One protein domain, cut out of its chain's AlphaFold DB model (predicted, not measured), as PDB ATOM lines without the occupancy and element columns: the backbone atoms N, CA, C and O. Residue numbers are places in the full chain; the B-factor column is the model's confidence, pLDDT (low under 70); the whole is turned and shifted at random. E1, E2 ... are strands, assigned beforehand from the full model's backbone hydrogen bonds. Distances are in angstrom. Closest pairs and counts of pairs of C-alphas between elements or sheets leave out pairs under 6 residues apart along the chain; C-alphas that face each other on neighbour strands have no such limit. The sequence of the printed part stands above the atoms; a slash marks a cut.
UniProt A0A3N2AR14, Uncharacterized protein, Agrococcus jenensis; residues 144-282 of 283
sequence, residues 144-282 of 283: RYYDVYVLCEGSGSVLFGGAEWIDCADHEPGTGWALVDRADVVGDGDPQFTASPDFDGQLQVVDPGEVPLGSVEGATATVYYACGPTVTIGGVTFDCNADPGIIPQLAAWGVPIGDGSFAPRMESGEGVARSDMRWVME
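AT A GLANCE: This is residues 144 to 282 of the 283 residues of an uncharacterized protein of Agrococcus jenensis (UniProt A0A3N2AR14). A wide, twisted sheet of six strands runs through the whole domain, and a small three-stranded sheet covers part of each half of it, on opposite faces: E3, E2 and E5 over the half with E6, E1 and E4, and E9, E8 and E11 over the half with E12, E7 and E10. This gives two small sandwich lobes that share the large sheet and join where E4 and E12 run side by side. The printed part has 139 residues with no named helix and twelve named strands, E1 to E12 in order along the chain; the large sheet runs E6, E1, E4, E12, E7, E10, and all three sheets are antiparallel. The class is all strand, though under half of the residues, 68 of the 139, are in named strands. The whole is compact, with a radius of gyration of the C-alphas of 14.6 A, and spans 42 by 34 by 28 A.

HOW THE PARTS SIT: E1, residues 144 to 152, is an inner strand of the large sheet. Its antiparallel neighbour E4, residues 175 to 185, stands at 160 degrees to it, with N 150 and O 177 2.9 A apart, within hydrogen-bond range. On the other side of E1 is the edge strand E6, residues 202 to 206, at 166 degrees, with N 204 and O 149 at 2.9 A. E2, residues 157 to 160, forms a hairpin with E3, residues 163 to 167, with N 158 and O 166 at 2.8 A. E2 also has E5, residues 193 to 195, as an antiparallel neighbour, with N 159 and O 194 at 2.8 A. The sheet of E3, E2 and E5 is face to face with the large sheet, the facing parts 9.8 A centre to centre and the strands at 5 degrees; the closest C-alphas of E5 and E6 are those of Ala 195 and Leu 203, 7.3 A apart. E12, residues 275 to 281, is the neighbour of E4, with N 178 and O 277 at 2.9 A. Next to it is E7, residues 220 to 226, with N 224 and O 278 at 2.7 A, then the edge strand E10, residues 249 to 256, with N 223 and O 252 at 2.9 A. E8, residues 231 to 233, forms a hairpin with E9, residues 236 to 238, with N 233 and O 236 at 2.8 A, and has E11, residues 266 to 268, as its other neighbour, with N 232 and O 267 at 2.8 A. This sheet too is face to face with the large one, 9.1 A centre to centre with strands at 25 degrees; the closest C-alphas of E9 and E10 are those of Val 236 and Val 255, 7.0 A apart. Together they form a stack of sheets, three sheets face to face in turn.

IN THESE COORDINATES: E1 begins at C-alpha 144 at (150.476, 182.147, 145.626) and is 25.8 A long. E2 is 10.0 A, E3 11.0 A and E5 7.0 A long. E4, the longest strand with 11 residues, measures 28.3 A and bends by 67 degrees at residue 181. E6 is 12.8 A long. E7 begins at C-alpha 220 at (138.587, 155.701, 156.392) and is 19.1 A long. E8 and E9 are each 6.5 A and E11 is 6.7 A long. E10, 18.9 A, bends by 69 degrees at residue 253. E12, 19.5 A, ends at C-alpha 281 at (144.610, 154.263, 155.170).

THE WHOLE: The C-alphas farthest apart, those of Asp 188 and Gly 245, are 45.3 A apart. The printed part has no cut. The link E6 to E7, residues 207 to 219, is long. The mean pLDDT of the printed part is 82.4, and residues 185 to 191, 242 to 249 and 268 to 273 are under 70.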
ATOM      1  N   ARG A 144     151.697 182.947 145.786       78.00
ATOM      2  CA  ARG A 144     150.476 182.147 145.626       78.00
ATOM      3  C   ARG A 144     150.464 181.025 146.637       78.00
ATOM      4  O   ARG A 144     151.503 180.460 146.950       78.00
ATOM      5  N   TYR A 145     149.276 180.712 147.129       82.12
ATOM      6  CA  TYR A 145     149.063 179.692 148.143       82.12
ATOM      7  C   TYR A 145     148.475 178.452 147.487       82.12
ATOM      8  O   TYR A 145     147.604 178.570 146.628       82.12
ATOM      9  N   TYR A 146     148.953 177.286 147.904       84.75
ATOM     10  CA  TYR A 146     148.565 175.992 147.357       84.75
ATOM     11  C   TYR A 146     148.397 174.954 148.462       84.75
ATOM     12  O   TYR A 146     149.114 174.994 149.468       84.75
ATOM     13  N   ASP A 147     147.535 173.971 148.219       87.62
ATOM     14  CA  ASP A 147     147.472 172.754 149.022       87.62
ATOM     15  C   ASP A 147     148.134 171.600 148.269       87.62
ATOM     16  O   ASP A 147     147.890 171.377 147.083       87.62
ATOM     17  N   VAL A 148     148.984 170.849 148.964       90.75
ATOM     18  CA  VAL A 148     149.782 169.763 148.391       90.75
ATOM     19  C   VAL A 148     149.432 168.461 149.082       90.75
ATOM     20  O   VAL A 148     149.633 168.332 150.290       90.75
ATOM     21  N   TYR A 149     148.971 167.484 148.309       93.81
ATOM     22  CA  TYR A 149     148.552 166.173 148.788       93.81
ATOM     23  C   TYR A 149     149.406 165.072 148.160       93.81
ATOM     24  O   TYR A 149     149.574 165.019 146.942       93.81
ATOM     25  N   VAL A 150     149.918 164.171 149.000       95.00
ATOM     26  CA  VAL A 150     150.724 163.006 148.608       95.00
ATOM     27  C   VAL A 150     150.121 161.748 149.212       95.00
ATOM     28  O   VAL A 150     149.764 161.746 150.387       95.00
ATOM     29  N   LEU A 151     150.060 160.667 148.441       95.50
ATOM     30  CA  LEU A 151     149.779 159.307 148.894       95.50
ATOM     31  C   LEU A 151     150.855 158.378 148.328       95.50
ATOM     32  O   LEU A 151     151.048 158.347 147.118       95.50
ATOM     33  N   CYS A 152     151.530 157.620 149.187       95.12
ATOM     34  CA  CYS A 152     152.544 156.638 148.801       95.12
ATOM     35  C   CYS A 152     151.937 155.237 148.635       95.12
ATOM     36  O   CYS A 152     151.217 154.781 149.527       95.12
ATOM     37  N   GLU A 153     152.295 154.524 147.562       92.62
ATOM     38  CA  GLU A 153     151.910 153.116 147.352       92.62
ATOM     39  C   GLU A 153     153.091 152.130 147.452       92.62
ATOM     40  O   GLU A 153     152.872 150.967 147.795       92.62
ATOM     41  N   GLY A 154     154.342 152.577 147.296       88.62
ATOM     42  CA  GLY A 154     155.505 151.777 147.692       88.62
ATOM     43  C   GLY A 154     156.894 152.275 147.279       88.62
ATOM     44  O   GLY A 154     157.867 151.867 147.917       88.62
ATOM     45  N   SER A 155     157.032 153.119 146.251       93.19
ATOM     46  CA  SER A 155     158.341 153.544 145.730       93.19
ATOM     47  C   SER A 155     158.413 155.003 145.281       93.19
ATOM     48  O   SER A 155     157.404 155.693 145.141       93.19
ATOM     49  N   GLY A 156     159.648 155.457 145.048       94.38
ATOM     50  CA  GLY A 156     159.989 156.822 144.666       94.38
ATOM     51  C   GLY A 156     159.829 157.841 145.793       94.38
ATOM     52  O   GLY A 156     159.479 157.512 146.927       94.38
ATOM     53  N   SER A 157     160.096 159.102 145.472       94.12
ATOM     54  CA  SER A 157     160.030 160.205 146.426       94.12
ATOM     55  C   SER A 157     159.398 161.460 145.832       94.12
ATOM     56  O   SER A 157     159.367 161.665 144.617       94.12
ATOM     57  N   VAL A 158     158.862 162.310 146.707       93.69
ATOM     58  CA  VAL A 158     158.399 163.655 146.363       93.69
ATOM     59  C   VAL A 158     159.450 164.655 146.824       93.69
ATOM     60  O   VAL A 158     159.878 164.653 147.981       93.69
ATOM     61  N   LEU A 159     159.855 165.520 145.902       90.50
ATOM     62  CA  LEU A 159     160.827 166.584 146.091       90.50
ATOM     63  C   LEU A 159     160.110 167.930 146.249       90.50
ATOM     64  O   LEU A 159     159.129 168.197 145.556       90.50
ATOM     65  N   PHE A 160     160.651 168.801 147.096       86.06
ATOM     66  CA  PHE A 160     160.259 170.202 147.237       86.06
ATOM     67  C   PHE A 160     161.495 171.092 147.064       86.06
ATOM     68  O   PHE A 160     162.501 170.909 147.752       86.06
ATOM     69  N   GLY A 161     161.460 172.021 146.104       79.25
ATOM     70  CA  GLY A 161     162.598 172.905 145.807       79.25
ATOM     71  C   GLY A 161     163.873 172.157 145.385       79.25
ATOM     72  O   GLY A 161     164.986 172.632 145.607       79.25
ATOM     73  N   GLY A 162     163.725 170.949 144.825       78.69
ATOM     74  CA  GLY A 162     164.833 170.061 144.452       78.69
ATOM     75  C   GLY A 162     165.486 169.297 145.613       78.69
ATOM     76  O   GLY A 162     166.444 168.561 145.377       78.69
ATOM     77  N   ALA A 163     164.984 169.436 146.844       83.00
ATOM     78  CA  ALA A 163     165.354 168.604 147.986       83.00
ATOM     79  C   ALA A 163     164.280 167.537 148.246       83.00
ATOM     80  O   ALA A 163     163.101 167.762 147.992       83.00
ATOM     81  N   GLU A 164     164.673 166.378 148.767       88.69
ATOM     82  CA  GLU A 164     163.734 165.310 149.121       88.69
ATOM     83  C   GLU A 164     162.853 165.709 150.312       88.69
ATOM     84  O   GLU A 164     163.355 166.170 151.340       88.69
ATOM     85  N   TRP A 165     161.536 165.549 150.158       90.19
ATOM     86  CA  TRP A 165     160.544 165.866 151.185       90.19
ATOM     87  C   TRP A 165     159.905 164.602 151.779       90.19
ATOM     88  O   TRP A 165     159.819 164.491 153.004       90.19
ATOM     89  N   ILE A 166     159.488 163.652 150.935       92.88
ATOM     90  CA  ILE A 166     158.921 162.355 151.343       92.88
ATOM     91  C   ILE A 166     159.572 161.256 150.506       92.88
ATOM     92  O   ILE A 166     159.415 161.275 149.290       92.88
ATOM     93  N   ASP A 167     160.225 160.285 151.143       95.12
ATOM     94  CA  ASP A 167     160.581 159.000 150.524       95.12
ATOM     95  C   ASP A 167     159.457 157.990 150.808       95.12
ATOM     96  O   ASP A 167     159.155 157.688 151.967       95.12
ATOM     97  N   CYS A 168     158.801 157.479 149.762       94.38
ATOM     98  CA  CYS A 168     157.719 156.513 149.920       94.38
ATOM     99  C   CYS A 168     158.207 155.124 150.351       94.38
ATOM    100  O   CYS A 168     157.425 154.380 150.943       94.38
ATOM    101  N   ALA A 169     159.479 154.779 150.120       93.31
ATOM    102  CA  ALA A 169     160.041 153.492 150.527       93.31
ATOM    103  C   ALA A 169     160.213 153.368 152.056       93.31
ATOM    104  O   ALA A 169     160.247 152.257 152.591       93.31
ATOM    105  N   ASP A 170     160.272 154.497 152.772       94.00
ATOM    106  CA  ASP A 170     160.370 154.570 154.237       94.00
ATOM    107  C   ASP A 170     159.002 154.424 154.948       94.00
ATOM    108  O   ASP A 170     158.908 154.488 156.186       94.00
ATOM    109  N   HIS A 171     157.913 154.241 154.191       91.69
ATOM    110  CA  HIS A 171     156.536 154.321 154.679       91.69
ATOM    111  C   HIS A 171     155.663 153.136 154.228       91.69
ATOM    112  O   HIS A 171     155.944 152.451 153.251       91.69
ATOM    113  N   GLU A 172     154.603 152.840 154.988       91.19
ATOM    114  CA  GLU A 172     153.674 151.762 154.625       91.19
ATOM    115  C   GLU A 172     152.768 152.223 153.463       91.19
ATOM    116  O   GLU A 172     152.278 153.358 153.515       91.19
ATOM    117  N   PRO A 173     152.497 151.372 152.449       91.81
ATOM    118  CA  PRO A 173     151.558 151.683 151.371       91.81
ATOM    119  C   PRO A 173     150.197 152.138 151.902       91.81
ATOM    120  O   PRO A 173     149.621 151.484 152.776       91.81
ATOM    121  N   GLY A 174     149.676 153.241 151.369       91.38
ATOM    122  CA  GLY A 174     148.514 153.940 151.914       91.38
ATOM    123  C   GLY A 174     148.841 154.967 153.013       91.38
ATOM    124  O   GLY A 174     147.932 155.420 153.706       91.38
ATOM    125  N   THR A 175     150.106 155.350 153.210       93.94
ATOM    126  CA  THR A 175     150.455 156.545 154.003       93.94
ATOM    127  C   THR A 175     150.389 157.779 153.107       93.94
ATOM    128  O   THR A 175     150.899 157.752 151.988       93.94
ATOM    129  N   GLY A 176     149.787 158.864 153.594       93.62
ATOM    130  CA  GLY A 176     149.683 160.128 152.870       93.62
ATOM    131  C   GLY A 176     149.966 161.357 153.731       93.62
ATOM    132  O   GLY A 176     149.955 161.283 154.961       93.62
ATOM    133  N   TRP A 177     150.231 162.487 153.080       93.69
ATOM    134  CA  TRP A 177     150.565 163.779 153.681       93.69
ATOM    135  C   TRP A 177     149.803 164.899 152.989       93.69
ATOM    136  O   TRP A 177     149.631 164.871 151.771       93.69
ATOM    137  N   ALA A 178     149.388 165.901 153.764       91.38
ATOM    138  CA  ALA A 178     148.902 167.169 153.240       91.38
ATOM    139  C   ALA A 178     149.717 168.309 153.843       91.38
ATOM    140  O   ALA A 178     149.895 168.365 155.065       91.38
ATOM    141  N   LEU A 179     150.175 169.217 152.986       87.50
ATOM    142  CA  LEU A 179     150.661 170.535 153.365       87.50
ATOM    143  C   LEU A 179     149.682 171.555 152.803       87.50
ATOM    144  O   LEU A 179     149.597 171.722 151.592       87.50
ATOM    145  N   VAL A 180     148.948 172.207 153.688       85.44
ATOM    146  CA  VAL A 180     147.838 173.094 153.332       85.44
ATOM    147  C   VAL A 180     148.292 174.539 153.565       85.44
ATOM    148  O   VAL A 180     149.048 174.785 154.514       85.44
ATOM    149  N   ASP A 181     147.878 175.465 152.696       80.25
ATOM    150  CA  ASP A 181     148.276 176.884 152.700       80.25
ATOM    151  C   ASP A 181     149.795 177.095 152.576       80.25
ATOM    152  O   ASP A 181     150.478 177.658 153.440       80.25
ATOM    153  N   ARG A 182     150.374 176.570 151.492       79.00
ATOM    154  CA  ARG A 182     151.794 176.747 151.178       79.00
ATOM    155  C   ARG A 182     151.996 177.843 150.145       79.00
ATOM    156  O   ARG A 182     151.722 177.646 148.969       79.00
ATOM    157  N   ALA A 183     152.518 178.974 150.620       74.12
ATOM    158  CA  ALA A 183     153.078 180.022 149.781       74.12
ATOM    159  C   ALA A 183     154.247 179.486 148.935       74.12
ATOM    160  O   ALA A 183     155.245 179.010 149.486       74.12
ATOM    161  N   ASP A 184     154.125 179.614 147.617       71.62
ATOM    162  CA  ASP A 184     155.215 179.560 146.642       71.62
ATOM    163  C   ASP A 184     155.377 180.951 145.997       71.62
ATOM    164  O   ASP A 184     154.457 181.781 146.010       71.62
ATOM    165  N   VAL A 185     156.579 181.244 145.501       65.81
ATOM    166  CA  VAL A 185     156.922 182.554 144.931       65.81
ATOM    167  C   VAL A 185     156.856 182.460 143.417       65.81
ATOM    168  O   VAL A 185     157.775 181.909 142.815       65.81
ATOM    169  N   VAL A 186     155.837 183.088 142.820       61.03
ATOM    170  CA  VAL A 186     155.503 182.956 141.396       61.03
ATOM    171  C   VAL A 186     156.647 183.420 140.500       61.03
ATOM    172  O   VAL A 186     156.786 184.603 140.169       61.03
ATOM    173  N   GLY A 187     157.449 182.443 140.085       60.81
ATOM    174  CA  GLY A 187     158.359 182.519 138.952       60.81
ATOM    175  C   GLY A 187     157.757 181.848 137.716       60.81
ATOM    176  O   GLY A 187     156.596 181.446 137.696       60.81
ATOM    177  N   ASP A 188     158.570 181.668 136.675       55.66
ATOM    178  CA  ASP A 188     158.155 181.043 135.407       55.66
ATOM    179  C   ASP A 188     157.910 179.508 135.500       55.66
ATOM    180  O   ASP A 188     157.993 178.815 134.482       55.66
ATOM    181  N   GLY A 189     157.664 178.932 136.689       54.84
ATOM    182  CA  GLY A 189     157.679 177.471 136.871       54.84
ATOM    183  C   GLY A 189     157.074 176.870 138.148       54.84
ATOM    184  O   GLY A 189     157.415 175.731 138.461       54.84
ATOM    185  N   ASP A 190     156.214 177.581 138.878       64.81
ATOM    186  CA  ASP A 190     155.493 177.031 140.041       64.81
ATOM    187  C   ASP A 190     154.536 175.881 139.639       64.81
ATOM    188  O   ASP A 190     153.989 175.905 138.528       64.81
ATOM    189  N   PRO A 191     154.243 174.911 140.533       65.19
ATOM    190  CA  PRO A 191     154.735 174.767 141.909       65.19
ATOM    191  C   PRO A 191     156.008 173.906 142.024       65.19
ATOM    192  O   PRO A 191     156.227 172.974 141.251       65.19
ATOM    193  N   GLN A 192     156.818 174.136 143.063       78.31
ATOM    194  CA  GLN A 192     158.103 173.440 143.277       78.31
ATOM    195  C   GLN A 192     158.023 171.955 143.708       78.31
ATOM    196  O   GLN A 192     159.057 171.353 144.028       78.31
ATOM    197  N   PHE A 193     156.830 171.354 143.749       86.62
ATOM    198  CA  PHE A 193     156.634 169.955 144.141       86.62
ATOM    199  C   PHE A 193     156.713 169.028 142.929       86.62
ATOM    200  O   PHE A 193     155.898 169.107 142.013       86.62
ATOM    201  N   THR A 194     157.688 168.118 142.931       88.81
ATOM    202  CA  THR A 194     157.927 167.188 141.815       88.81
ATOM    203  C   THR A 194     158.131 165.766 142.320       88.81
ATOM    204  O   THR A 194     158.777 165.551 143.339       88.81
ATOM    205  N   ALA A 195     157.572 164.786 141.616       92.38
ATOM    206  CA  ALA A 195     157.770 163.371 141.919       92.38
ATOM    207  C   ALA A 195     159.022 162.821 141.213       92.38
ATOM    208  O   ALA A 195     159.368 163.258 140.111       92.38
ATOM    209  N   SER A 196     159.684 161.838 141.823       93.75
ATOM    210  CA  SER A 196     160.764 161.085 141.186       93.75
ATOM    211  C   SER A 196     160.233 160.221 140.022       93.75
ATOM    212  O   SER A 196     159.044 159.896 139.979       93.75
ATOM    213  N   PRO A 197     161.082 159.805 139.058       92.94
ATOM    214  CA  PRO A 197     160.643 159.004 137.906       92.94
ATOM    215  C   PRO A 197     160.084 157.610 138.242       92.94
ATOM    216  O   PRO A 197     159.518 156.959 137.366       92.94
ATOM    217  N   ASP A 198     160.299 157.137 139.469       93.94
ATOM    218  CA  ASP A 198     159.889 155.842 140.022       93.94
ATOM    219  C   ASP A 198     158.806 155.957 141.116       93.94
ATOM    220  O   ASP A 198     158.489 154.964 141.775       93.94
ATOM    221  N   PHE A 199     158.235 157.151 141.305       95.50
ATOM    222  CA  PHE A 199     157.102 157.379 142.200       95.50
ATOM    223  C   PHE A 199     155.851 156.642 141.701       95.50
ATOM    224  O   PHE A 199     155.388 156.876 140.583       95.50
ATOM    225  N   ASP A 200     155.305 155.757 142.538       92.00
ATOM    226  CA  ASP A 200     154.150 154.902 142.219       92.00
ATOM    227  C   ASP A 200     152.835 155.349 142.884       92.00
ATOM    228  O   ASP A 200     151.795 154.713 142.709       92.00
ATOM    229  N   GLY A 201     152.883 156.452 143.634       92.94
ATOM    230  CA  GLY A 201     151.768 157.009 144.389       92.94
ATOM    231  C   GLY A 201     150.928 158.057 143.646       92.94
ATOM    232  O   GLY A 201     150.935 158.168 142.419       92.94
ATOM    233  N   GLN A 202     150.209 158.876 144.417       94.62
ATOM    234  CA  GLN A 202     149.449 160.035 143.933       94.62
ATOM    235  C   GLN A 202     150.054 161.323 144.515       94.62
ATOM    236  O   GLN A 202     150.280 161.411 145.719       94.62
ATOM    237  N   LEU A 203     150.316 162.321 143.667       93.88
ATOM    238  CA  LEU A 203     150.758 163.670 144.043       93.88
ATOM    239  C   LEU A 203     149.842 164.676 143.346       93.88
ATOM    240  O   LEU A 203     149.694 164.618 142.125       93.88
ATOM    241  N   GLN A 204     149.259 165.606 144.101       92.62
ATOM    242  CA  GLN A 204     148.513 166.738 143.553       92.62
ATOM    243  C   GLN A 204     148.846 168.029 144.286       92.62
ATOM    244  O   GLN A 204     149.030 168.039 145.502       92.62
ATOM    245  N   VAL A 205     148.886 169.112 143.515       89.94
ATOM    246  CA  VAL A 205     148.901 170.489 144.003       89.94
ATOM    247  C   VAL A 205     147.613 171.129 143.499       89.94
ATOM    248  O   VAL A 205     147.336 171.057 142.302       89.94
ATOM    249  N   VAL A 206     146.815 171.676 144.410       88.25
ATOM    250  CA  VAL A 206     145.475 172.227 144.148       88.25
ATOM    251  C   VAL A 206     145.338 173.609 144.788       88.25
ATOM    252  O   VAL A 206     146.182 174.001 145.604       88.25
ATOM    253  N   ASP A 207     144.296 174.358 144.423       85.88
ATOM    254  CA  ASP A 207     144.033 175.655 145.054       85.88
ATOM    255  C   ASP A 207     143.593 175.460 146.531       85.88
ATOM    256  O   ASP A 207     143.042 174.410 146.881       85.88
ATOM    257  N   PRO A 208     143.826 176.431 147.438       83.31
ATOM    258  CA  PRO A 208     143.585 176.242 148.868       83.31
ATOM    259  C   PRO A 208     142.134 175.880 149.209       83.31
ATOM    260  O   PRO A 208     141.192 176.598 148.865       83.31
ATOM    261  N   GLY A 209     141.953 174.775 149.932       80.19
ATOM    262  CA  GLY A 209     140.647 174.225 150.300       80.19
ATOM    263  C   GLY A 209     139.967 173.375 149.217       80.19
ATOM    264  O   GLY A 209     138.861 172.871 149.458       80.19
ATOM    265  N   GLU A 210     140.590 173.181 148.050       84.69
ATOM    266  CA  GLU A 210     140.127 172.202 147.068       84.69
ATOM    267  C   GLU A 210     140.367 170.757 147.534       84.69
ATOM    268  O   GLU A 210     141.222 170.450 148.367       84.69
ATOM    269  N   VAL A 211     139.564 169.839 146.991       83.31
ATOM    270  CA  VAL A 211     139.653 168.408 147.295       83.31
ATOM    271  C   VAL A 211     140.531 167.738 146.235       83.31
ATOM    272  O   VAL A 211     140.184 167.815 145.054       83.31
ATOM    273  N   PRO A 212     141.624 167.049 146.613       90.06
ATOM    274  CA  PRO A 212     142.470 166.353 145.651       90.06
ATOM    275  C   PRO A 212     141.698 165.187 145.023       90.06
ATOM    276  O   PRO A 212     141.110 164.361 145.721       90.06
ATOM    277  N   LEU A 213     141.696 165.109 143.695       91.69
ATOM    278  CA  LEU A 213     140.932 164.113 142.946       91.69
ATOM    279  C   LEU A 213     141.624 162.750 142.985       91.69
ATOM    280  O   LEU A 213     142.808 162.645 142.682       91.69
ATOM    281  N   GLY A 214     140.890 161.678 143.252       87.81
ATOM    282  CA  GLY A 214     141.437 160.327 143.162       87.81
ATOM    283  C   GLY A 214     140.525 159.273 143.761       87.81
ATOM    284  O   GLY A 214     139.318 159.461 143.895       87.81
ATOM    285  N   SER A 215     141.102 158.134 144.112       83.19
ATOM    286  CA  SER A 215     140.422 157.109 144.896       83.19
ATOM    287  C   SER A 215     141.436 156.224 145.610       83.19
ATOM    288  O   SER A 215     142.608 156.159 145.233       83.19
ATOM    289  N   VAL A 216     140.964 155.560 146.661       84.94
ATOM    290  CA  VAL A 216     141.727 154.670 147.541       84.94
ATOM    291  C   VAL A 216     140.867 153.463 147.910       84.94
ATOM    292  O   VAL A 216     139.641 153.543 147.902       84.94
ATOM    293  N   GLU A 217     141.492 152.332 148.248       77.38
ATOM    294  CA  GLU A 217     140.769 151.094 148.596       77.38
ATOM    295  C   GLU A 217     140.108 151.116 149.994       77.38
ATOM    296  O   GLU A 217     139.378 150.188 150.340       77.38
ATOM    297  N   GLY A 218     140.336 152.162 150.797       71.81
ATOM    298  CA  GLY A 218     139.748 152.337 152.130       71.81
ATOM    299  C   GLY A 218     138.810 153.545 152.204       71.81
ATOM    300  O   GLY A 218     139.091 154.591 151.631       71.81
ATOM    301  N   ALA A 219     137.708 153.424 152.948       83.00
ATOM    302  CA  ALA A 219     136.771 154.531 153.185       83.00
ATOM    303  C   ALA A 219     137.177 155.439 154.365       83.00
ATOM    304  O   ALA A 219     136.617 156.522 154.540       83.00
ATOM    305  N   THR A 220     138.125 154.992 155.195       90.81
ATOM    306  CA  THR A 220     138.587 155.701 156.392       90.81
ATOM    307  C   THR A 220     140.105 155.663 156.535       90.81
ATOM    308  O   THR A 220     140.792 154.796 155.989       90.81
ATOM    309  N   ALA A 221     140.632 156.614 157.301       91.00
ATOM    310  CA  ALA A 221     142.037 156.692 157.658       91.00
ATOM    311  C   ALA A 221     142.229 157.067 159.134       91.00
ATOM    312  O   ALA A 221     141.417 157.767 159.745       91.00
ATOM    313  N   THR A 222     143.372 156.660 159.685       89.62
ATOM    314  CA  THR A 222     143.895 157.237 160.921       89.62
ATOM    315  C   THR A 222     144.690 158.495 160.573       89.62
ATOM    316  O   THR A 222     145.723 158.424 159.906       89.62
ATOM    317  N   VAL A 223     144.215 159.651 161.028       89.88
ATOM    318  CA  VAL A 223     144.828 160.968 160.806       89.88
ATOM    319  C   VAL A 223     145.739 161.332 161.971       89.88
ATOM    320  O   VAL A 223     145.373 161.156 163.129       89.88
ATOM    321  N   TYR A 224     146.902 161.896 161.651       88.12
ATOM    322  CA  TYR A 224     147.844 162.536 162.561       88.12
ATOM    323  C   TYR A 224     147.998 164.006 162.157       88.12
ATOM    324  O   TYR A 224     148.530 164.300 161.084       88.12
ATOM    325  N   TYR A 225     147.567 164.924 163.017       84.50
ATOM    326  CA  TYR A 225     147.711 166.364 162.799       84.50
ATOM    327  C   TYR A 225     148.892 166.907 163.605       84.50
ATOM    328  O   TYR A 225     148.953 166.703 164.822       84.50
ATOM    329  N   ALA A 226     149.842 167.578 162.946       78.25
ATOM    330  CA  ALA A 226     150.885 168.326 163.637       78.25
ATOM    331  C   ALA A 226     150.254 169.599 164.216       78.25
ATOM    332  O   ALA A 226     149.727 170.414 163.466       78.25
ATOM    333  N   CYS A 227     150.262 169.738 165.545       73.75
ATOM    334  CA  CYS A 227     149.410 170.724 166.210       73.75
ATOM    335  C   CYS A 227     149.646 172.164 165.724       73.75
ATOM    336  O   CYS A 227     150.754 172.690 165.849       73.75
ATOM    337  N   GLY A 228     148.578 172.790 165.227       76.00
ATOM    338  CA  GLY A 228     148.554 174.136 164.660       76.00
ATOM    339  C   GLY A 228     147.223 174.848 164.961       76.00
ATOM    340  O   GLY A 228     146.742 174.733 166.093       76.00
ATOM    341  N   PRO A 229     146.634 175.607 164.015       78.88
ATOM    342  CA  PRO A 229     145.308 176.213 164.190       78.88
ATOM    343  C   PRO A 229     144.204 175.166 164.407       78.88
ATOM    344  O   PRO A 229     144.373 173.980 164.126       78.88
ATOM    345  N   THR A 230     143.033 175.619 164.860       82.94
ATOM    346  CA  THR A 230     141.848 174.757 164.935       82.94
ATOM    347  C   THR A 230     141.375 174.396 163.525       82.94
ATOM    348  O   THR A 230     141.026 175.270 162.727       82.94
ATOM    349  N   VAL A 231     141.360 173.099 163.221       83.62
ATOM    350  CA  VAL A 231     141.070 172.563 161.884       83.62
ATOM    351  C   VAL A 231     140.111 171.382 161.973       83.62
ATOM    352  O   VAL A 231     140.177 170.591 162.910       83.62
ATOM    353  N   THR A 232     139.228 171.230 160.994       87.00
ATOM    354  CA  THR A 232     138.361 170.058 160.857       87.00
ATOM    355  C   THR A 232     138.864 169.196 159.707       87.00
ATOM    356  O   THR A 232     139.040 169.675 158.593       87.00
ATOM    357  N   ILE A 233     139.113 167.916 159.974       87.50
ATOM    358  CA  ILE A 233     139.621 166.949 158.999       87.50
ATOM    359  C   ILE A 233     138.632 165.785 158.939       87.50
ATOM    360  O   ILE A 233     138.407 165.113 159.944       87.50
ATOM    361  N   GLY A 234     137.995 165.573 157.784       85.69
ATOM    362  CA  GLY A 234     136.953 164.551 157.604       85.69
ATOM    363  C   GLY A 234     135.799 164.658 158.615       85.69
ATOM    364  O   GLY A 234     135.251 163.648 159.041       85.69
ATOM    365  N   GLY A 235     135.461 165.872 159.059       85.56
ATOM    366  CA  GLY A 235     134.443 166.105 160.094       85.56
ATOM    367  C   GLY A 235     134.919 165.919 161.543       85.56
ATOM    368  O   GLY A 235     134.125 166.119 162.459       85.56
ATOM    369  N   VAL A 236     136.192 165.583 161.781       84.75
ATOM    370  CA  VAL A 236     136.798 165.577 163.123       84.75
ATOM    371  C   VAL A 236     137.545 166.885 163.355       84.75
ATOM    372  O   VAL A 236     138.514 167.176 162.657       84.75
ATOM    373  N   THR A 237     137.121 167.669 164.347       86.56
ATOM    374  CA  THR A 237     137.801 168.914 164.729       86.56
ATOM    375  C   THR A 237     138.984 168.637 165.656       86.56
ATOM    376  O   THR A 237     138.843 168.018 166.711       86.56
ATOM    377  N   PHE A 238     140.148 169.138 165.264       81.31
ATOM    378  CA  PHE A 238     141.384 169.174 166.025       81.31
ATOM    379  C   PHE A 238     141.562 170.587 166.587       81.31
ATOM    380  O   PHE A 238     141.787 171.527 165.829       81.31
ATOM    381  N   ASP A 239     141.469 170.738 167.909       80.88
ATOM    382  CA  ASP A 239     141.735 171.996 168.611       80.88
ATOM    383  C   ASP A 239     142.900 171.801 169.591       80.88
ATOM    384  O   ASP A 239     142.760 171.190 170.652       80.88
ATOM    385  N   CYS A 240     144.070 172.320 169.221       73.56
ATOM    386  CA  CYS A 240     145.280 172.242 170.038       73.56
ATOM    387  C   CYS A 240     145.320 173.278 171.177       73.56
ATOM    388  O   CYS A 240     146.165 173.170 172.066       73.56
ATOM    389  N   ASN A 241     144.421 174.269 171.175       72.62
ATOM    390  CA  ASN A 241     144.303 175.272 172.234       72.62
ATOM    391  C   ASN A 241     143.385 174.790 173.368       72.62
ATOM    392  O   ASN A 241     143.587 175.170 174.522       72.62
ATOM    393  N   ALA A 242     142.407 173.935 173.054       64.31
ATOM    394  CA  ALA A 242     141.500 173.338 174.032       64.31
ATOM    395  C   ALA A 242     142.195 172.366 175.007       64.31
ATOM    396  O   ALA A 242     141.765 172.257 176.156       64.31
ATOM    397  N   ASP A 243     143.266 171.685 174.578       55.66
ATOM    398  CA  ASP A 243     143.922 170.618 175.353       55.66
ATOM    399  C   ASP A 243     145.452 170.844 175.514       55.66
ATOM    400  O   ASP A 243     146.279 170.096 174.980       55.66
ATOM    401  N   PRO A 244     145.885 171.868 176.285       49.81
ATOM    402  CA  PRO A 244     147.285 172.323 176.366       49.81
ATOM    403  C   PRO A 244     148.269 171.329 177.024       49.81
ATOM    404  O   PRO A 244     149.427 171.668 177.276       49.81
ATOM    405  N   GLY A 245     147.828 170.111 177.354       46.56
ATOM    406  CA  GLY A 245     148.622 169.095 178.048       46.56
ATOM    407  C   GLY A 245     149.164 167.951 177.183       46.56
ATOM    408  O   GLY A 245     149.976 167.171 177.690       46.56
ATOM    409  N   ILE A 246     148.716 167.779 175.928       44.06
ATOM    410  CA  ILE A 246     148.883 166.501 175.204       44.06
ATOM    411  C   ILE A 246     149.417 166.660 173.765       44.06
ATOM    412  O   ILE A 246     148.658 166.750 172.815       44.06
ATOM    413  N   ILE A 247     150.743 166.478 173.643       49.44
ATOM    414  CA  ILE A 247     151.496 165.935 172.483       49.44
ATOM    415  C   ILE A 247     151.516 166.804 171.193       49.44
ATOM    416  O   ILE A 247     150.474 167.178 170.680       49.44
ATOM    417  N   PRO A 248     152.687 167.020 170.547       50.59
ATOM    418  CA  PRO A 248     152.800 167.769 169.276       50.59
ATOM    419  C   PRO A 248     152.149 167.097 168.042       50.59
ATOM    420  O   PRO A 248     152.336 167.560 166.919       50.59
ATOM    421  N   GLN A 249     151.438 165.986 168.232       58.41
ATOM    422  CA  GLN A 249     150.715 165.230 167.214       58.41
ATOM    423  C   GLN A 249     149.423 164.699 167.840       58.41
ATOM    424  O   GLN A 249     149.473 163.785 168.670       58.41
ATOM    425  N   LEU A 250     148.284 165.258 167.437       70.12
ATOM    426  CA  LEU A 250     146.966 164.708 167.753       70.12
ATOM    427  C   LEU A 250     146.624 163.608 166.744       70.12
ATOM    428  O   LEU A 250     147.035 163.685 165.587       70.12
ATOM    429  N   ALA A 251     145.877 162.589 167.172       80.88
ATOM    430  CA  ALA A 251     145.467 161.487 166.306       80.88
ATOM    431  C   ALA A 251     143.964 161.203 166.412       80.88
ATOM    432  O   ALA A 251     143.427 161.157 167.520       80.88
ATOM    433  N   ALA A 252     143.323 160.961 165.269       83.44
ATOM    434  CA  ALA A 252     141.939 160.505 165.169       83.44
ATOM    435  C   ALA A 252     141.854 159.255 164.283       83.44
ATOM    436  O   ALA A 252     142.615 159.116 163.328       83.44
ATOM    437  N   TRP A 253     140.930 158.353 164.606       86.94
ATOM    438  CA  TRP A 253     140.717 157.071 163.921       86.94
ATOM    439  C   TRP A 253     139.378 157.070 163.194       86.94
ATOM    440  O   TRP A 253     138.447 157.736 163.649       86.94
ATOM    441  N   GLY A 254     139.258 156.293 162.115       85.38
ATOM    442  CA  GLY A 254     138.009 156.204 161.362       85.38
ATOM    443  C   GLY A 254     137.616 157.509 160.662       85.38
ATOM    444  O   GLY A 254     136.429 157.732 160.432       85.38
ATOM    445  N   VAL A 255     138.578 158.389 160.358       89.06
ATOM    446  CA  VAL A 255     138.305 159.664 159.679       89.06
ATOM    447  C   VAL A 255     137.922 159.365 158.228       89.06
ATOM    448  O   VAL A 255     138.717 158.731 157.533       89.06
ATOM    449  N   PRO A 256     136.732 159.772 157.753       91.00
ATOM    450  CA  PRO A 256     136.260 159.438 156.417       91.00
ATOM    451  C   PRO A 256     137.066 160.142 155.321       91.00
ATOM    452  O   PRO A 256     137.455 161.307 155.450       91.00
ATOM    453  N   ILE A 257     137.246 159.434 154.210       90.56
ATOM    454  CA  ILE A 257     137.735 159.979 152.941       90.56
ATOM    455  C   ILE A 257     136.540 160.090 151.994       90.56
ATOM    456  O   ILE A 257     135.691 159.202 151.947       90.56
ATOM    457  N   GLY A 258     136.428 161.225 151.303       86.31
ATOM    458  CA  GLY A 258     135.295 161.501 150.422       86.31
ATOM    459  C   GLY A 258     135.359 160.705 149.119       86.31
ATOM    460  O   GLY A 258     136.443 160.475 148.584       86.31
ATOM    461  N   ASP A 259     134.194 160.337 148.582       85.94
ATOM    462  CA  ASP A 259     134.085 159.727 147.255       85.94
ATOM    463  C   ASP A 259     134.768 160.614 146.199       85.94
ATOM    464  O   ASP A 259     134.487 161.809 146.100       85.94
ATOM    465  N   GLY A 260     135.659 160.029 145.395       89.19
ATOM    466  CA  GLY A 260     136.423 160.772 144.387       89.19
ATOM    467  C   GLY A 260     137.631 161.550 144.929       89.19
ATOM    468  O   GLY A 260     138.218 162.320 144.171       89.19
ATOM    469  N   SER A 261     138.025 161.329 146.189       91.69
ATOM    470  CA  SER A 261     139.283 161.806 146.778       91.69
ATOM    471  C   SER A 261     140.190 160.648 147.208       91.69
ATOM    472  O   SER A 261     139.724 159.546 147.504       91.69
ATOM    473  N   PHE A 262     141.496 160.912 147.296       92.81
ATOM    474  CA  PHE A 262     142.472 160.024 147.946       92.81
ATOM    475  C   PHE A 262     142.892 160.486 149.357       92.81
ATOM    476  O   PHE A 262     143.645 159.790 150.039       92.81
ATOM    477  N   ALA A 263     142.404 161.648 149.808       93.00
ATOM    478  CA  ALA A 263     142.762 162.263 151.086       93.00
ATOM    479  C   ALA A 263     141.525 162.690 151.906       93.00
ATOM    480  O   ALA A 263     140.489 163.048 151.328       93.00
ATOM    481  N   PRO A 264     141.615 162.716 153.251       90.19
ATOM    482  CA  PRO A 264     140.601 163.341 154.096       90.19
ATOM    483  C   PRO A 264     140.480 164.836 153.778       90.19
ATOM    484  O   PRO A 264     141.490 165.538 153.721       90.19
ATOM    485  N   ARG A 265     139.252 165.340 153.610       87.50
ATOM    486  CA  ARG A 265     139.014 166.775 153.380       87.50
ATOM    487  C   ARG A 265     139.449 167.586 154.600       87.50
ATOM    488  O   ARG A 265     139.032 167.256 155.712       87.50
ATOM    489  N   MET A 266     140.221 168.649 154.386       83.50
ATOM    490  CA  MET A 266     140.612 169.606 155.421       83.50
ATOM    491  C   MET A 266     139.803 170.904 155.295       83.50
ATOM    492  O   MET A 266     139.604 171.418 154.199       83.50
ATOM    493  N   GLU A 267     139.323 171.426 156.422       79.69
ATOM    494  CA  GLU A 267     138.520 172.645 156.528       79.69
ATOM    495  C   GLU A 267     139.035 173.484 157.712       79.69
ATOM    496  O   GLU A 267     138.960 173.065 158.868       79.69
ATOM    497  N   SER A 268     139.585 174.669 157.446       67.25
ATOM    498  CA  SER A 268     140.090 175.596 158.472       67.25
ATOM    499  C   SER A 268     139.002 176.551 158.971       67.25
ATOM    500  O   SER A 268     138.267 177.113 158.158       67.25
ATOM    501  N   GLY A 269     138.938 176.804 160.281       58.50
ATOM    502  CA  GLY A 269     137.858 177.602 160.879       58.50
ATOM    503  C   GLY A 269     137.864 179.110 160.574       58.50
ATOM    504  O   GLY A 269     136.798 179.718 160.582       58.50
ATOM    505  N   GLU A 270     139.025 179.719 160.304       56.03
ATOM    506  CA  GLU A 270     139.181 181.190 160.220       56.03
ATOM    507  C   GLU A 270     140.023 181.643 159.011       56.03
ATOM    508  O   GLU A 270     140.752 182.632 159.062       56.03
ATOM    509  N   GLY A 271     139.923 180.902 157.904       53.16
ATOM    510  CA  GLY A 271     140.909 180.945 156.825       53.16
ATOM    511  C   GLY A 271     142.053 179.978 157.113       53.16
ATOM    512  O   GLY A 271     142.294 179.597 158.264       53.16
ATOM    513  N   VAL A 272     142.708 179.504 156.056       51.50
ATOM    514  CA  VAL A 272     143.736 178.488 156.229       51.50
ATOM    515  C   VAL A 272     144.968 179.147 156.829       51.50
ATOM    516  O   VAL A 272     145.505 180.099 156.280       51.50
ATOM    517  N   ALA A 273     145.402 178.640 157.977       59.16
ATOM    518  CA  ALA A 273     146.752 178.859 158.454       59.16
ATOM    519  C   ALA A 273     147.512 177.544 158.277       59.16
ATOM    520  O   ALA A 273     147.035 176.489 158.715       59.16
ATOM    521  N   ARG A 274     148.674 177.634 157.618       70.31
ATOM    522  CA  ARG A 274     149.658 176.564 157.384       70.31
ATOM    523  C   ARG A 274     149.468 175.333 158.280       70.31
ATOM    524  O   ARG A 274     149.820 175.352 159.462       70.31
ATOM    525  N   SER A 275     148.935 174.269 157.690       77.00
ATOM    526  CA  SER A 275     148.516 173.060 158.400       77.00
ATOM    527  C   SER A 275     149.133 171.810 157.784       77.00
ATOM    528  O   SER A 275     149.036 171.584 156.579       77.00
ATOM    529  N   ASP A 276     149.753 170.990 158.637       86.31
ATOM    530  CA  ASP A 276     150.534 169.823 158.227       86.31
ATOM    531  C   ASP A 276     149.883 168.548 158.791       86.31
ATOM    532  O   ASP A 276     149.818 168.325 160.006       86.31
ATOM    533  N   MET A 277     149.400 167.690 157.895       88.94
ATOM    534  CA  MET A 277     148.726 166.432 158.218       88.94
ATOM    535  C   MET A 277     149.484 165.245 157.628       88.94
ATOM    536  O   MET A 277     150.010 165.316 156.520       88.94
ATOM    537  N   ARG A 278     149.450 164.111 158.330       92.69
ATOM    538  CA  ARG A 278     149.748 162.789 157.773       92.69
ATOM    539  C   ARG A 278     148.596 161.836 158.076       92.69
ATOM    540  O   ARG A 278     148.167 161.777 159.223       92.69
ATOM    541  N   TRP A 279     148.140 161.043 157.117       93.31
ATOM    542  CA  TRP A 279     147.160 159.976 157.345       93.31
ATOM    543  C   TRP A 279     147.719 158.603 156.964       93.31
ATOM    544  O   TRP A 279     148.717 158.496 156.256       93.31
ATOM    545  N   VAL A 280     147.084 157.553 157.476       92.50
ATOM    546  CA  VAL A 280     147.330 156.158 157.094       92.50
ATOM    547  C   VAL A 280     145.980 155.516 156.801       92.50
ATOM    548  O   VAL A 280     145.101 155.531 157.667       92.50
ATOM    549  N   MET A 281     145.813 154.982 155.592       91.56
ATOM    550  CA  MET A 281     144.610 154.263 155.170       91.56
ATOM    551  C   MET A 281     144.323 153.070 156.088       91.56
ATOM    552  O   MET A 281     145.214 152.272 156.383       91.56
ATOM    553  N   GLU A 282     143.071 152.917 156.511       86.00
ATOM    554  CA  GLU A 282     142.626 151.739 157.256       86.00
ATOM    555  C   GLU A 282     142.268 150.616 156.258       86.00
ATOM    556  O   GLU A 282     141.588 150.859 155.259       86.00
TER     557      GLU A 282